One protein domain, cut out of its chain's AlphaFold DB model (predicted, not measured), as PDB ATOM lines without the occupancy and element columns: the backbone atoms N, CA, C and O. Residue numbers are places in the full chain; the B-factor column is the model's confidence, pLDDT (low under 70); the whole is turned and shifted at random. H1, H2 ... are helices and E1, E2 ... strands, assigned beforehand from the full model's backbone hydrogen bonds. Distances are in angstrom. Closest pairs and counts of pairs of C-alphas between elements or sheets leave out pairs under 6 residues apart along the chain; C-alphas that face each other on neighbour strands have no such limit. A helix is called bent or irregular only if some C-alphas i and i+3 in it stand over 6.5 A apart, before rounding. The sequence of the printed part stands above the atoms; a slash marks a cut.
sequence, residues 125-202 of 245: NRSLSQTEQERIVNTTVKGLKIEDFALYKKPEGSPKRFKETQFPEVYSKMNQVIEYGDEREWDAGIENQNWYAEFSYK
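Overview. This is residues 125 to 202 of the 245 residues of an uncharacterized protein of Priestia aryabhattai (UniProt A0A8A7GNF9). A wall of four antiparallel strands, in the order E2, E1, E4, E3, has the long helix H1 slanting over one face on the E2 and E1 side, making two layers. The short helix H2 lies beyond one end of the strands, and its residues 164 to 169 stick out. The printed part has 78 residues with two named helices and four named strands, in the order H1, E1, H2, E2, E3, E4, and its class is mixed. It is compact, with a radius of gyration of the C-alphas of 12.6 A and spans of 32 by 27 by 17 A.

Arrangement. H1, residues 130 to 144, is on the sheet of E1, residues 146 to 153, E2, residues 175 to 180, E3, residues 188 to 191, and E4, residues 195 to 201, at a height over the sheet of 9.3 A. It lies over E2 and E1, slantwise to the strands, at 47 degrees to E2 on the local plane. The closest C-alphas of H1 and E2 are those of Gln 133 and Ile 178, 6.4 A apart. E2 and E1 are antiparallel at 167 degrees, with N 151 and O 178 3.0 A apart, within hydrogen-bond range. E1 and E4 are antiparallel at 169 degrees, with N 150 and O 198 at 2.9 A. E3 and E4 form a hairpin, with N 190 and O 197 at 2.8 A. H2, residues 164 to 171, is not on the sheet and is apart from H1. Of the O i to N i+4 pairs, 10 of 11 in H1 and 2 of 4 in H2 are within hydrogen-bond range.

Along the chain. H1 runs 20.2 A from C-alpha 130 at (252.270, 200.260, 181.949), neither bent nor irregular, but only just: C-alphas 138 and 141 are 6.2 A apart. E1 spans 19.8 A. H2 spans 10.8 A and is irregular, with C-alphas 165 and 168 7.3 A apart. E2 spans 14.9 A, E3 10.3 A, and E4 19.9 A, ending at C-alpha 201 at (253.638, 221.067, 170.168).

Size, cuts and confidence. The two C-alphas farthest apart, those of Thr 131 and Thr 165, are 35.2 A apart. The printed part has no cut and no long link. Residues 183 to 184 have pLDDT under 70.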
ATOM      1  N   ASN A 125     244.600 210.013 192.653       88.44
ATOM      2  CA  ASN A 125     245.917 209.810 193.299       88.44
ATOM      3  C   ASN A 125     246.508 208.399 193.061       88.44
ATOM      4  O   ASN A 125     247.435 207.959 193.745       88.44
ATOM      5  N   ARG A 126     245.969 207.622 192.116       89.75
ATOM      6  CA  ARG A 126     246.417 206.231 191.923       89.75
ATOM      7  C   ARG A 126     247.777 206.151 191.221       89.75
ATOM      8  O   ARG A 126     248.322 207.153 190.770       89.75
ATOM      9  N   SER A 127     248.383 204.974 191.185       88.62
ATOM     10  CA  SER A 127     249.499 204.683 190.275       88.62
ATOM     11  C   SER A 127     248.954 204.240 188.916       88.62
ATOM     12  O   SER A 127     247.897 203.609 188.868       88.62
ATOM     13  N   LEU A 128     249.664 204.544 187.827       91.31
ATOM     14  CA  LEU A 128     249.324 204.043 186.491       91.31
ATOM     15  C   LEU A 128     250.053 202.731 186.202       91.31
ATOM     16  O   LEU A 128     251.261 202.645 186.435       91.31
ATOM     17  N   SER A 129     249.350 201.747 185.638       92.88
ATOM     18  CA  SER A 129     250.001 200.574 185.040       92.88
ATOM     19  C   SER A 129     250.703 200.938 183.725       92.88
ATOM     20  O   SER A 129     250.365 201.934 183.088       92.88
ATOM     21  N   GLN A 130     251.629 200.090 183.263       92.69
ATOM     22  CA  GLN A 130     252.270 200.260 181.949       92.69
ATOM     23  C   GLN A 130     251.246 200.322 180.805       92.69
ATOM     24  O   GLN A 130     251.330 201.189 179.943       92.69
ATOM     25  N   THR A 131     250.213 199.478 180.844       93.31
ATOM     26  CA  THR A 131     249.146 199.471 179.831       93.31
ATOM     27  C   THR A 131     248.349 200.777 179.790       93.31
ATOM     28  O   THR A 131     247.919 201.215 178.723       93.31
ATOM     29  N   GLU A 132     248.150 201.435 180.934       93.06
ATOM     30  CA  GLU A 132     247.486 202.739 180.991       93.06
ATOM     31  C   GLU A 132     248.384 203.864 180.478       93.06
ATOM     32  O   GLU A 132     247.895 204.743 179.766       93.06
ATOM     33  N   GLN A 133     249.681 203.814 180.798       94.44
ATOM     34  CA  GLN A 133     250.681 204.749 180.276       94.44
ATOM     35  C   GLN A 133     250.746 204.666 178.744       94.44
ATOM     36  O   GLN A 133     250.574 205.676 178.062       94.44
ATOM     37  N   GLU A 134     250.874 203.455 178.194       94.50
ATOM     38  CA  GLU A 134     250.865 203.210 176.748       94.50
ATOM     39  C   GLU A 134     249.567 203.683 176.089       94.50
ATOM     40  O   GLU A 134     249.593 204.242 174.988       94.50
ATOM     41  N   ARG A 135     248.420 203.495 176.756       94.06
ATOM     42  CA  ARG A 135     247.137 203.987 176.250       94.06
ATOM     43  C   ARG A 135     247.136 205.509 176.155       94.06
ATOM     44  O   ARG A 135     246.775 206.021 175.103       94.06
ATOM     45  N   ILE A 136     247.564 206.219 177.201       94.12
ATOM     46  CA  ILE A 136     247.642 207.690 177.200       94.12
ATOM     47  C   ILE A 136     248.544 208.176 176.062       94.12
ATOM     48  O   ILE A 136     248.142 209.057 175.299       94.12
ATOM     49  N   VAL A 137     249.715 207.564 175.886       94.69
ATOM     50  CA  VAL A 137     250.630 207.919 174.794       94.69
ATOM     51  C   VAL A 137     249.978 207.687 173.426       94.69
ATOM     52  O   VAL A 137     249.939 208.585 172.585       94.69
ATOM     53  N   ASN A 138     249.411 206.503 173.192       93.88
ATOM     54  CA  ASN A 138     248.887 206.148 171.875       93.88
ATOM     55  C   ASN A 138     247.579 206.868 171.517       93.88
ATOM     56  O   ASN A 138     247.382 207.202 170.351       93.88
ATOM     57  N   THR A 139     246.689 207.120 172.480       90.88
ATOM     58  CA  THR A 139     245.399 207.770 172.201       90.88
ATOM     59  C   THR A 139     245.474 209.282 172.310       90.88
ATOM     60  O   THR A 139     244.913 209.981 171.470       90.88
ATOM     61  N   THR A 140     246.142 209.796 173.341       90.94
ATOM     62  CA  THR A 140     246.132 211.226 173.654       90.94
ATOM     63  C   THR A 140     247.315 211.920 173.017       90.94
ATOM     64  O   THR A 140     247.107 212.808 172.200       90.94
ATOM     65  N   VAL A 141     248.539 211.504 173.344       91.62
ATOM     66  CA  VAL A 141     249.752 212.205 172.894       91.62
ATOM     67  C   VAL A 141     249.847 212.156 171.368       91.62
ATOM     68  O   VAL A 141     249.809 213.190 170.699       91.62
ATOM     69  N   LYS A 142     249.806 210.949 170.790       91.00
ATOM     70  CA  LYS A 142     249.810 210.770 169.329       91.00
ATOM     71  C   LYS A 142     248.534 211.293 168.661       91.00
ATOM     72  O   LYS A 142     248.608 211.872 167.580       91.00
ATOM     73  N   GLY A 143     247.369 211.124 169.294       89.31
ATOM     74  CA  GLY A 143     246.086 211.588 168.750       89.31
ATOM     75  C   GLY A 143     245.975 213.113 168.660       89.31
ATOM     76  O   GLY A 143     245.396 213.637 167.706       89.31
ATOM     77  N   LEU A 144     246.574 213.828 169.614       88.50
ATOM     78  CA  LEU A 144     246.675 215.289 169.626       88.50
ATOM     79  C   LEU A 144     247.891 215.814 168.852       88.50
ATOM     80  O   LEU A 144     247.994 217.023 168.666       88.50
ATOM     81  N   LYS A 145     248.761 214.924 168.352       88.31
ATOM     82  CA  LYS A 145     250.017 215.265 167.664       88.31
ATOM     83  C   LYS A 145     250.940 216.137 168.522       88.31
ATOM     84  O   LYS A 145     251.535 217.090 168.022       88.31
ATOM     85  N   ILE A 146     251.009 215.812 169.806       88.69
ATOM     86  CA  ILE A 146     251.978 216.378 170.746       88.69
ATOM     87  C   ILE A 146     253.362 215.826 170.382       88.69
ATOM     88  O   ILE A 146     253.469 214.642 170.045       88.69
ATOM     89  N   GLU A 147     254.372 216.695 170.370       89.75
ATOM     90  CA  GLU A 147     255.740 216.335 169.976       89.75
ATOM     91  C   GLU A 147     256.470 215.704 171.160       89.75
ATOM     92  O   GLU A 147     256.800 214.520 171.089       89.75
ATOM     93  N   ASP A 148     256.544 216.423 172.280       91.44
ATOM     94  CA  ASP A 148     257.074 215.922 173.545       91.44
ATOM     95  C   ASP A 148     255.997 215.966 174.636       91.44
ATOM     96  O   ASP A 148     255.171 216.880 174.702       91.44
ATOM     97  N   PHE A 149     255.981 214.962 175.510       93.38
ATOM     98  CA  PHE A 149     255.049 214.858 176.629       93.38
ATOM     99  C   PHE A 149     255.707 214.174 177.821       93.38
ATOM    100  O   PHE A 149     256.196 213.047 177.712       93.38
ATOM    101  N   ALA A 150     255.608 214.801 178.988       93.88
ATOM    102  CA  ALA A 150     255.982 214.191 180.250       93.88
ATOM    103  C   ALA A 150     254.855 214.316 181.279       93.88
ATOM    104  O   ALA A 150     254.183 215.343 181.398       93.88
ATOM    105  N   LEU A 151     254.637 213.238 182.033       95.31
ATOM    106  CA  LEU A 151     253.665 213.190 183.125       95.31
ATOM    107  C   LEU A 151     254.373 212.806 184.413       95.31
ATOM    108  O   LEU A 151     255.032 211.771 184.478       95.31
ATOM    109  N   TYR A 152     254.136 213.584 185.460       94.50
ATOM    110  CA  TYR A 152     254.757 213.426 186.761       94.50
ATOM    111  C   TYR A 152     253.715 213.276 187.858       94.50
ATOM    112  O   TYR A 152     252.714 213.996 187.901       94.50
ATOM    113  N   LYS A 153     253.998 212.382 188.801       94.75
ATOM    114  CA  LYS A 153     253.273 212.288 190.062       94.75
ATOM    115  C   LYS A 153     253.908 213.227 191.085       94.75
ATOM    116  O   LYS A 153     255.097 213.117 191.391       94.75
ATOM    117  N   LYS A 154     253.097 214.136 191.623       92.81
ATOM    118  CA  LYS A 154     253.504 215.095 192.654       92.81
ATOM    119  C   LYS A 154     253.708 214.381 194.000       92.81
ATOM    120  O   LYS A 154     252.992 213.416 194.287       92.81
ATOM    121  N   PRO A 155     254.640 214.858 194.846       89.88
ATOM    122  CA  PRO A 155     254.763 214.391 196.223       89.88
ATOM    123  C   PRO A 155     253.452 214.553 197.000       89.88
ATOM    124  O   PRO A 155     252.703 215.511 196.781       89.88
ATOM    125  N   GLU A 156     253.194 213.650 197.943       86.75
ATOM    126  CA  GLU A 156     252.022 213.740 198.812       86.75
ATOM    127  C   GLU A 156     252.027 215.058 199.610       86.75
ATOM    128  O   GLU A 156     253.070 215.530 200.058       86.75
ATOM    129  N   GLY A 157     250.858 215.692 199.744       83.50
ATOM    130  CA  GLY A 157     250.727 216.996 200.405       83.50
ATOM    131  C   GLY A 157     251.109 218.209 199.544       83.50
ATOM    132  O   GLY A 157     251.053 219.336 200.035       83.50
ATOM    133  N   SER A 158     251.452 218.015 198.265       86.44
ATOM    134  CA  SER A 158     251.714 219.127 197.343       86.44
ATOM    135  C   SER A 158     250.493 220.050 197.174       86.44
ATOM    136  O   SER A 158     249.354 219.572 197.116       86.44
ATOM    137  N   PRO A 159     250.692 221.376 197.042       85.62
ATOM    138  CA  PRO A 159     249.603 222.304 196.754       85.62
ATOM    139  C   PRO A 159     249.006 222.049 195.363       85.62
ATOM    140  O   PRO A 159     249.683 221.558 194.462       85.62
ATOM    141  N   LYS A 160     247.737 222.437 195.162       85.69
ATOM    142  CA  LYS A 160     247.048 222.322 193.860       85.69
ATOM    143  C   LYS A 160     247.748 223.079 192.737       85.69
ATOM    144  O   LYS A 160     247.766 222.586 191.618       85.69
ATOM    145  N   ARG A 161     248.278 224.260 193.056       85.62
ATOM    146  CA  ARG A 161     249.141 225.036 192.174       85.62
ATOM    147  C   ARG A 161     250.391 225.473 192.908       85.62
ATOM    148  O   ARG A 161     250.285 225.929 194.052       85.62
ATOM    149  N   PHE A 162     251.548 225.330 192.277       83.62
ATOM    150  CA  PHE A 162     252.798 225.832 192.832       83.62
ATOM    151  C   PHE A 162     252.915 227.336 192.610       83.62
ATOM    152  O   PHE A 162     252.433 227.885 191.621       83.62
ATOM    153  N   LYS A 163     253.597 228.019 193.531       85.75
ATOM    154  CA  LYS A 163     254.174 229.324 193.203       85.75
ATOM    155  C   LYS A 163     255.414 229.084 192.351       85.75
ATOM    156  O   LYS A 163     256.158 228.145 192.620       85.75
ATOM    157  N   GLU A 164     255.676 229.967 191.399       82.06
ATOM    158  CA  GLU A 164     256.841 229.885 190.507       82.06
ATOM    159  C   GLU A 164     258.161 229.711 191.283       82.06
ATOM    160  O   GLU A 164     258.984 228.865 190.954       82.06
ATOM    161  N   THR A 165     258.303 230.395 192.424       86.00
ATOM    162  CA  THR A 165     259.478 230.292 193.307       86.00
ATOM    163  C   THR A 165     259.679 228.915 193.951       86.00
ATOM    164  O   THR A 165     260.771 228.618 194.420       86.00
ATOM    165  N   GLN A 166     258.633 228.092 194.037       83.81
ATOM    166  CA  GLN A 166     258.672 226.744 194.621       83.81
ATOM    167  C   GLN A 166     258.860 225.663 193.554       83.81
ATOM    168  O   GLN A 166     259.151 224.515 193.890       83.81
ATOM    169  N   PHE A 167     258.683 226.018 192.279       84.50
ATOM    170  CA  PHE A 167     258.661 225.067 191.180       84.50
ATOM    171  C   PHE A 167     259.950 224.237 191.080       84.50
ATOM    172  O   PHE A 167     259.822 223.016 191.062       84.50
ATOM    173  N   PRO A 168     261.175 224.809 191.136       86.50
ATOM    174  CA  PRO A 168     262.400 224.012 191.010       86.50
ATOM    175  C   PRO A 168     262.534 222.940 192.098       86.50
ATOM    176  O   PRO A 168     262.890 221.795 191.818       86.50
ATOM    177  N   GLU A 169     262.207 223.295 193.345       85.88
ATOM    178  CA  GLU A 169     262.298 222.366 194.470       85.88
ATOM    179  C   GLU A 169     261.270 221.240 194.341       85.88
ATOM    180  O   GLU A 169     261.615 220.073 194.529       85.88
ATOM    181  N   VAL A 170     260.015 221.558 194.007       83.06
ATOM    182  CA  VAL A 170     258.984 220.520 193.906       83.06
ATOM    183  C   VAL A 170     259.173 219.657 192.664       83.06
ATOM    184  O   VAL A 170     259.060 218.440 192.783       83.06
ATOM    185  N   TYR A 171     259.519 220.251 191.520       86.25
ATOM    186  CA  TYR A 171     259.797 219.542 190.267       86.25
ATOM    187  C   TYR A 171     260.883 218.479 190.461       86.25
ATOM    188  O   TYR A 171     260.680 217.327 190.090       86.25
ATOM    189  N   SER A 172     261.964 218.806 191.185       87.88
ATOM    190  CA  SER A 172     263.043 217.853 191.502       87.88
ATOM    191  C   SER A 172     262.612 216.635 192.335       87.88
ATOM    192  O   SER A 172     263.307 215.622 192.355       87.88
ATOM    193  N   LYS A 173     261.476 216.729 193.038       90.06
ATOM    194  CA  LYS A 173     260.923 215.667 193.892       90.06
ATOM    195  C   LYS A 173     259.780 214.904 193.220       90.06
ATOM    196  O   LYS A 173     259.258 213.965 193.823       90.06
ATOM    197  N   MET A 174     259.336 215.313 192.030       92.25
ATOM    198  CA  MET A 174     258.254 214.622 191.335       92.25
ATOM    199  C   MET A 174     258.748 213.308 190.736       92.25
ATOM    200  O   MET A 174     259.877 213.203 190.267       92.25
ATOM    201  N   ASN A 175     257.878 212.301 190.727       93.56
ATOM    202  CA  ASN A 175     258.186 211.029 190.090       93.56
ATOM    203  C   ASN A 175     257.678 211.043 188.647       93.56
ATOM    204  O   ASN A 175     256.466 211.110 188.436       93.56
ATOM    205  N   GLN A 176     258.577 210.975 187.671       93.00
ATOM    206  CA  GLN A 176     258.212 210.888 186.260       93.00
ATOM    207  C   GLN A 176     257.587 209.523 185.962       93.00
ATOM    208  O   GLN A 176     258.134 208.476 186.305       93.00
ATOM    209  N   VAL A 177     256.398 209.538 185.364       94.62
ATOM    210  CA  VAL A 177     255.587 208.343 185.089       94.62
ATOM    211  C   VAL A 177     255.470 208.067 183.598       94.62
ATOM    212  O   VAL A 177     255.396 206.908 183.208       94.62
ATOM    213  N   ILE A 178     255.434 209.109 182.766       94.44
ATOM    214  CA  ILE A 178     255.435 208.980 181.306       94.44
ATOM    215  C   ILE A 178     256.494 209.918 180.748       94.44
ATOM    216  O   ILE A 178     256.596 211.060 181.195       94.44
ATOM    217  N   GLU A 179     257.227 209.422 179.759       93.06
ATOM    218  CA  GLU A 179     258.137 210.181 178.910       93.06
ATOM    219  C   GLU A 179     257.859 209.815 177.455       93.06
ATOM    220  O   GLU A 179     257.719 208.637 177.113       93.06
ATOM    221  N   TYR A 180     257.722 210.826 176.609       92.56
ATOM    222  CA  TYR A 180     257.531 210.680 175.176       92.56
ATOM    223  C   TYR A 180     258.162 211.878 174.471       92.56
ATOM    224  O   TYR A 180     257.907 213.004 174.887       92.56
ATOM    225  N   GLY A 181     258.912 211.632 173.397       88.94
ATOM    226  CA  GLY A 181     259.648 212.671 172.672       88.94
ATOM    227  C   GLY A 181     261.139 212.691 173.016       88.94
ATOM    228  O   GLY A 181     261.607 211.843 173.778       88.94
ATOM    229  N   ASP A 182     261.862 213.635 172.418       81.06
ATOM    230  CA  ASP A 182     263.332 213.721 172.445       81.06
ATOM    231  C   ASP A 182     263.846 215.102 172.928       81.06
ATOM    232  O   ASP A 182     265.010 215.209 173.333       81.06
ATOM    233  N   GLU A 183     263.012 216.157 172.934       64.56
ATOM    234  CA  GLU A 183     263.397 217.538 173.287       64.56
ATOM    235  C   GLU A 183     262.662 218.062 174.545       64.56
ATOM    236  O   GLU A 183     261.581 217.607 174.908       64.56
ATOM    237  N   ARG A 184     263.299 218.987 175.287       64.44
ATOM    238  CA  ARG A 184     262.873 219.435 176.638       64.44
ATOM    239  C   ARG A 184     262.433 220.900 176.720       64.44
ATOM    240  O   ARG A 184     262.336 221.446 177.819       64.44
ATOM    241  N   GLU A 185     262.210 221.564 175.589       77.56
ATOM    242  CA  GLU A 185     261.580 222.887 175.616       77.56
ATOM    243  C   GLU A 185     260.061 222.716 175.693       77.56
ATOM    244  O   GLU A 185     259.400 222.318 174.738       77.56
ATOM    245  N   TRP A 186     259.514 222.972 176.882       84.88
ATOM    246  CA  TRP A 186     258.094 222.800 177.164       84.88
ATOM    247  C   TRP A 186     257.306 224.063 176.819       84.88
ATOM    248  O   TRP A 186     257.574 225.136 177.362       84.88
ATOM    249  N   ASP A 187     256.279 223.920 175.981       82.12
ATOM    250  CA  ASP A 187     255.383 225.027 175.619       82.12
ATOM    251  C   ASP A 187     254.364 225.325 176.722       82.12
ATOM    252  O   ASP A 187     253.938 226.466 176.913       82.12
ATOM    253  N   ALA A 188     253.914 224.280 177.419       87.06
ATOM    254  CA  ALA A 188     252.867 224.387 178.419       87.06
ATOM    255  C   ALA A 188     253.022 223.350 179.534       87.06
ATOM    256  O   ALA A 188     253.418 222.207 179.307       87.06
ATOM    257  N   GLY A 189     252.624 223.764 180.739       90.00
ATOM    258  CA  GLY A 189     252.506 222.918 181.920       90.00
ATOM    259  C   GLY A 189     251.094 222.986 182.500       90.00
ATOM    260  O   GLY A 189     250.497 224.060 182.602       90.00
ATOM    261  N   ILE A 190     250.554 221.837 182.895       91.88
ATOM    262  CA  ILE A 190     249.259 221.701 183.563       91.88
ATOM    263  C   ILE A 190     249.465 220.952 184.874       91.88
ATOM    264  O   ILE A 190     250.112 219.911 184.910       91.88
ATOM    265  N   GLU A 191     248.859 221.438 185.951       93.06
ATOM    266  CA  GLU A 191     248.885 220.762 187.245       93.06
ATOM    267  C   GLU A 191     247.514 220.646 187.897       93.06
ATOM    268  O   GLU A 191     246.631 221.495 187.750       93.06
ATOM    269  N   ASN A 192     247.394 219.611 188.721       92.50
ATOM    270  CA  ASN A 192     246.422 219.547 189.797       92.50
ATOM    271  C   ASN A 192     247.126 219.158 191.110       92.50
ATOM    272  O   ASN A 192     248.337 219.304 191.255       92.50
ATOM    273  N   GLN A 193     246.376 218.684 192.105       91.12
ATOM    274  CA  GLN A 193     246.941 218.314 193.406       91.12
ATOM    275  C   GLN A 193     247.959 217.163 193.340       91.12
ATOM    276  O   GLN A 193     248.925 217.174 194.097       91.12
ATOM    277  N   ASN A 194     247.756 216.193 192.443       93.75
ATOM    278  CA  ASN A 194     248.501 214.928 192.430       93.75
ATOM    279  C   ASN A 194     249.397 214.768 191.198       93.75
ATOM    280  O   ASN A 194     250.320 213.956 191.225       93.75
ATOM    281  N   TRP A 195     249.133 215.517 190.129       95.31
ATOM    282  CA  TRP A 195     249.801 215.368 188.841       95.31
ATOM    283  C   TRP A 195     250.291 216.700 188.298       95.31
ATOM    284  O   TRP A 195     249.656 217.740 188.494       95.31
ATOM    285  N   TYR A 196     251.403 216.630 187.580       94.31
ATOM    286  CA  TYR A 196     251.914 217.684 186.720       94.31
ATOM    287  C   TYR A 196     252.202 217.077 185.348       94.31
ATOM    288  O   TYR A 196     252.792 216.003 185.268       94.31
ATOM    289  N   ALA A 197     251.741 217.720 184.287       94.06
ATOM    290  CA  ALA A 197     251.988 217.319 182.913       94.06
ATOM    291  C   ALA A 197     252.592 218.494 182.158       94.06
ATOM    292  O   ALA A 197     252.105 219.615 182.282       94.06
ATOM    293  N   GLU A 198     253.600 218.228 181.349       92.56
ATOM    294  CA  GLU A 198     254.219 219.206 180.461       92.56
ATOM    295  C   GLU A 198     254.312 218.630 179.059       92.56
ATOM    296  O   GLU A 198     254.392 217.411 178.873       92.56
ATOM    297  N   PHE A 199     254.190 219.502 178.069       91.25
ATOM    298  CA  PHE A 199     254.178 219.093 176.677       91.25
ATOM    299  C   PHE A 199     254.568 220.230 175.747       91.25
ATOM    300  O   PHE A 199     254.363 221.409 176.049       91.25
ATOM    301  N   SER A 200     255.101 219.841 174.598       88.31
ATOM    302  CA  SER A 200     255.412 220.708 173.472       88.31
ATOM    303  C   SER A 200     254.535 220.325 172.284       88.31
ATOM    304  O   SER A 200     254.153 219.164 172.068       88.31
ATOM    305  N   TYR A 201     254.171 221.317 171.491       82.62
ATOM    306  CA  TYR A 201     253.638 221.067 170.168       82.62
ATOM    307  C   TYR A 201     254.767 221.211 169.174       82.62
ATOM    308  O   TYR A 201     255.666 222.026 169.357       82.62
ATOM    309  N   LYS A 202     254.617 220.545 168.031       71.88
ATOM    310  CA  LYS A 202     255.369 220.943 166.852       71.88
ATOM    311  C   LYS A 202     255.000 222.367 166.489       71.88
ATOM    312  O   LYS A 202     253.989 222.593 165.811       71.88
TER     313      LYS A 202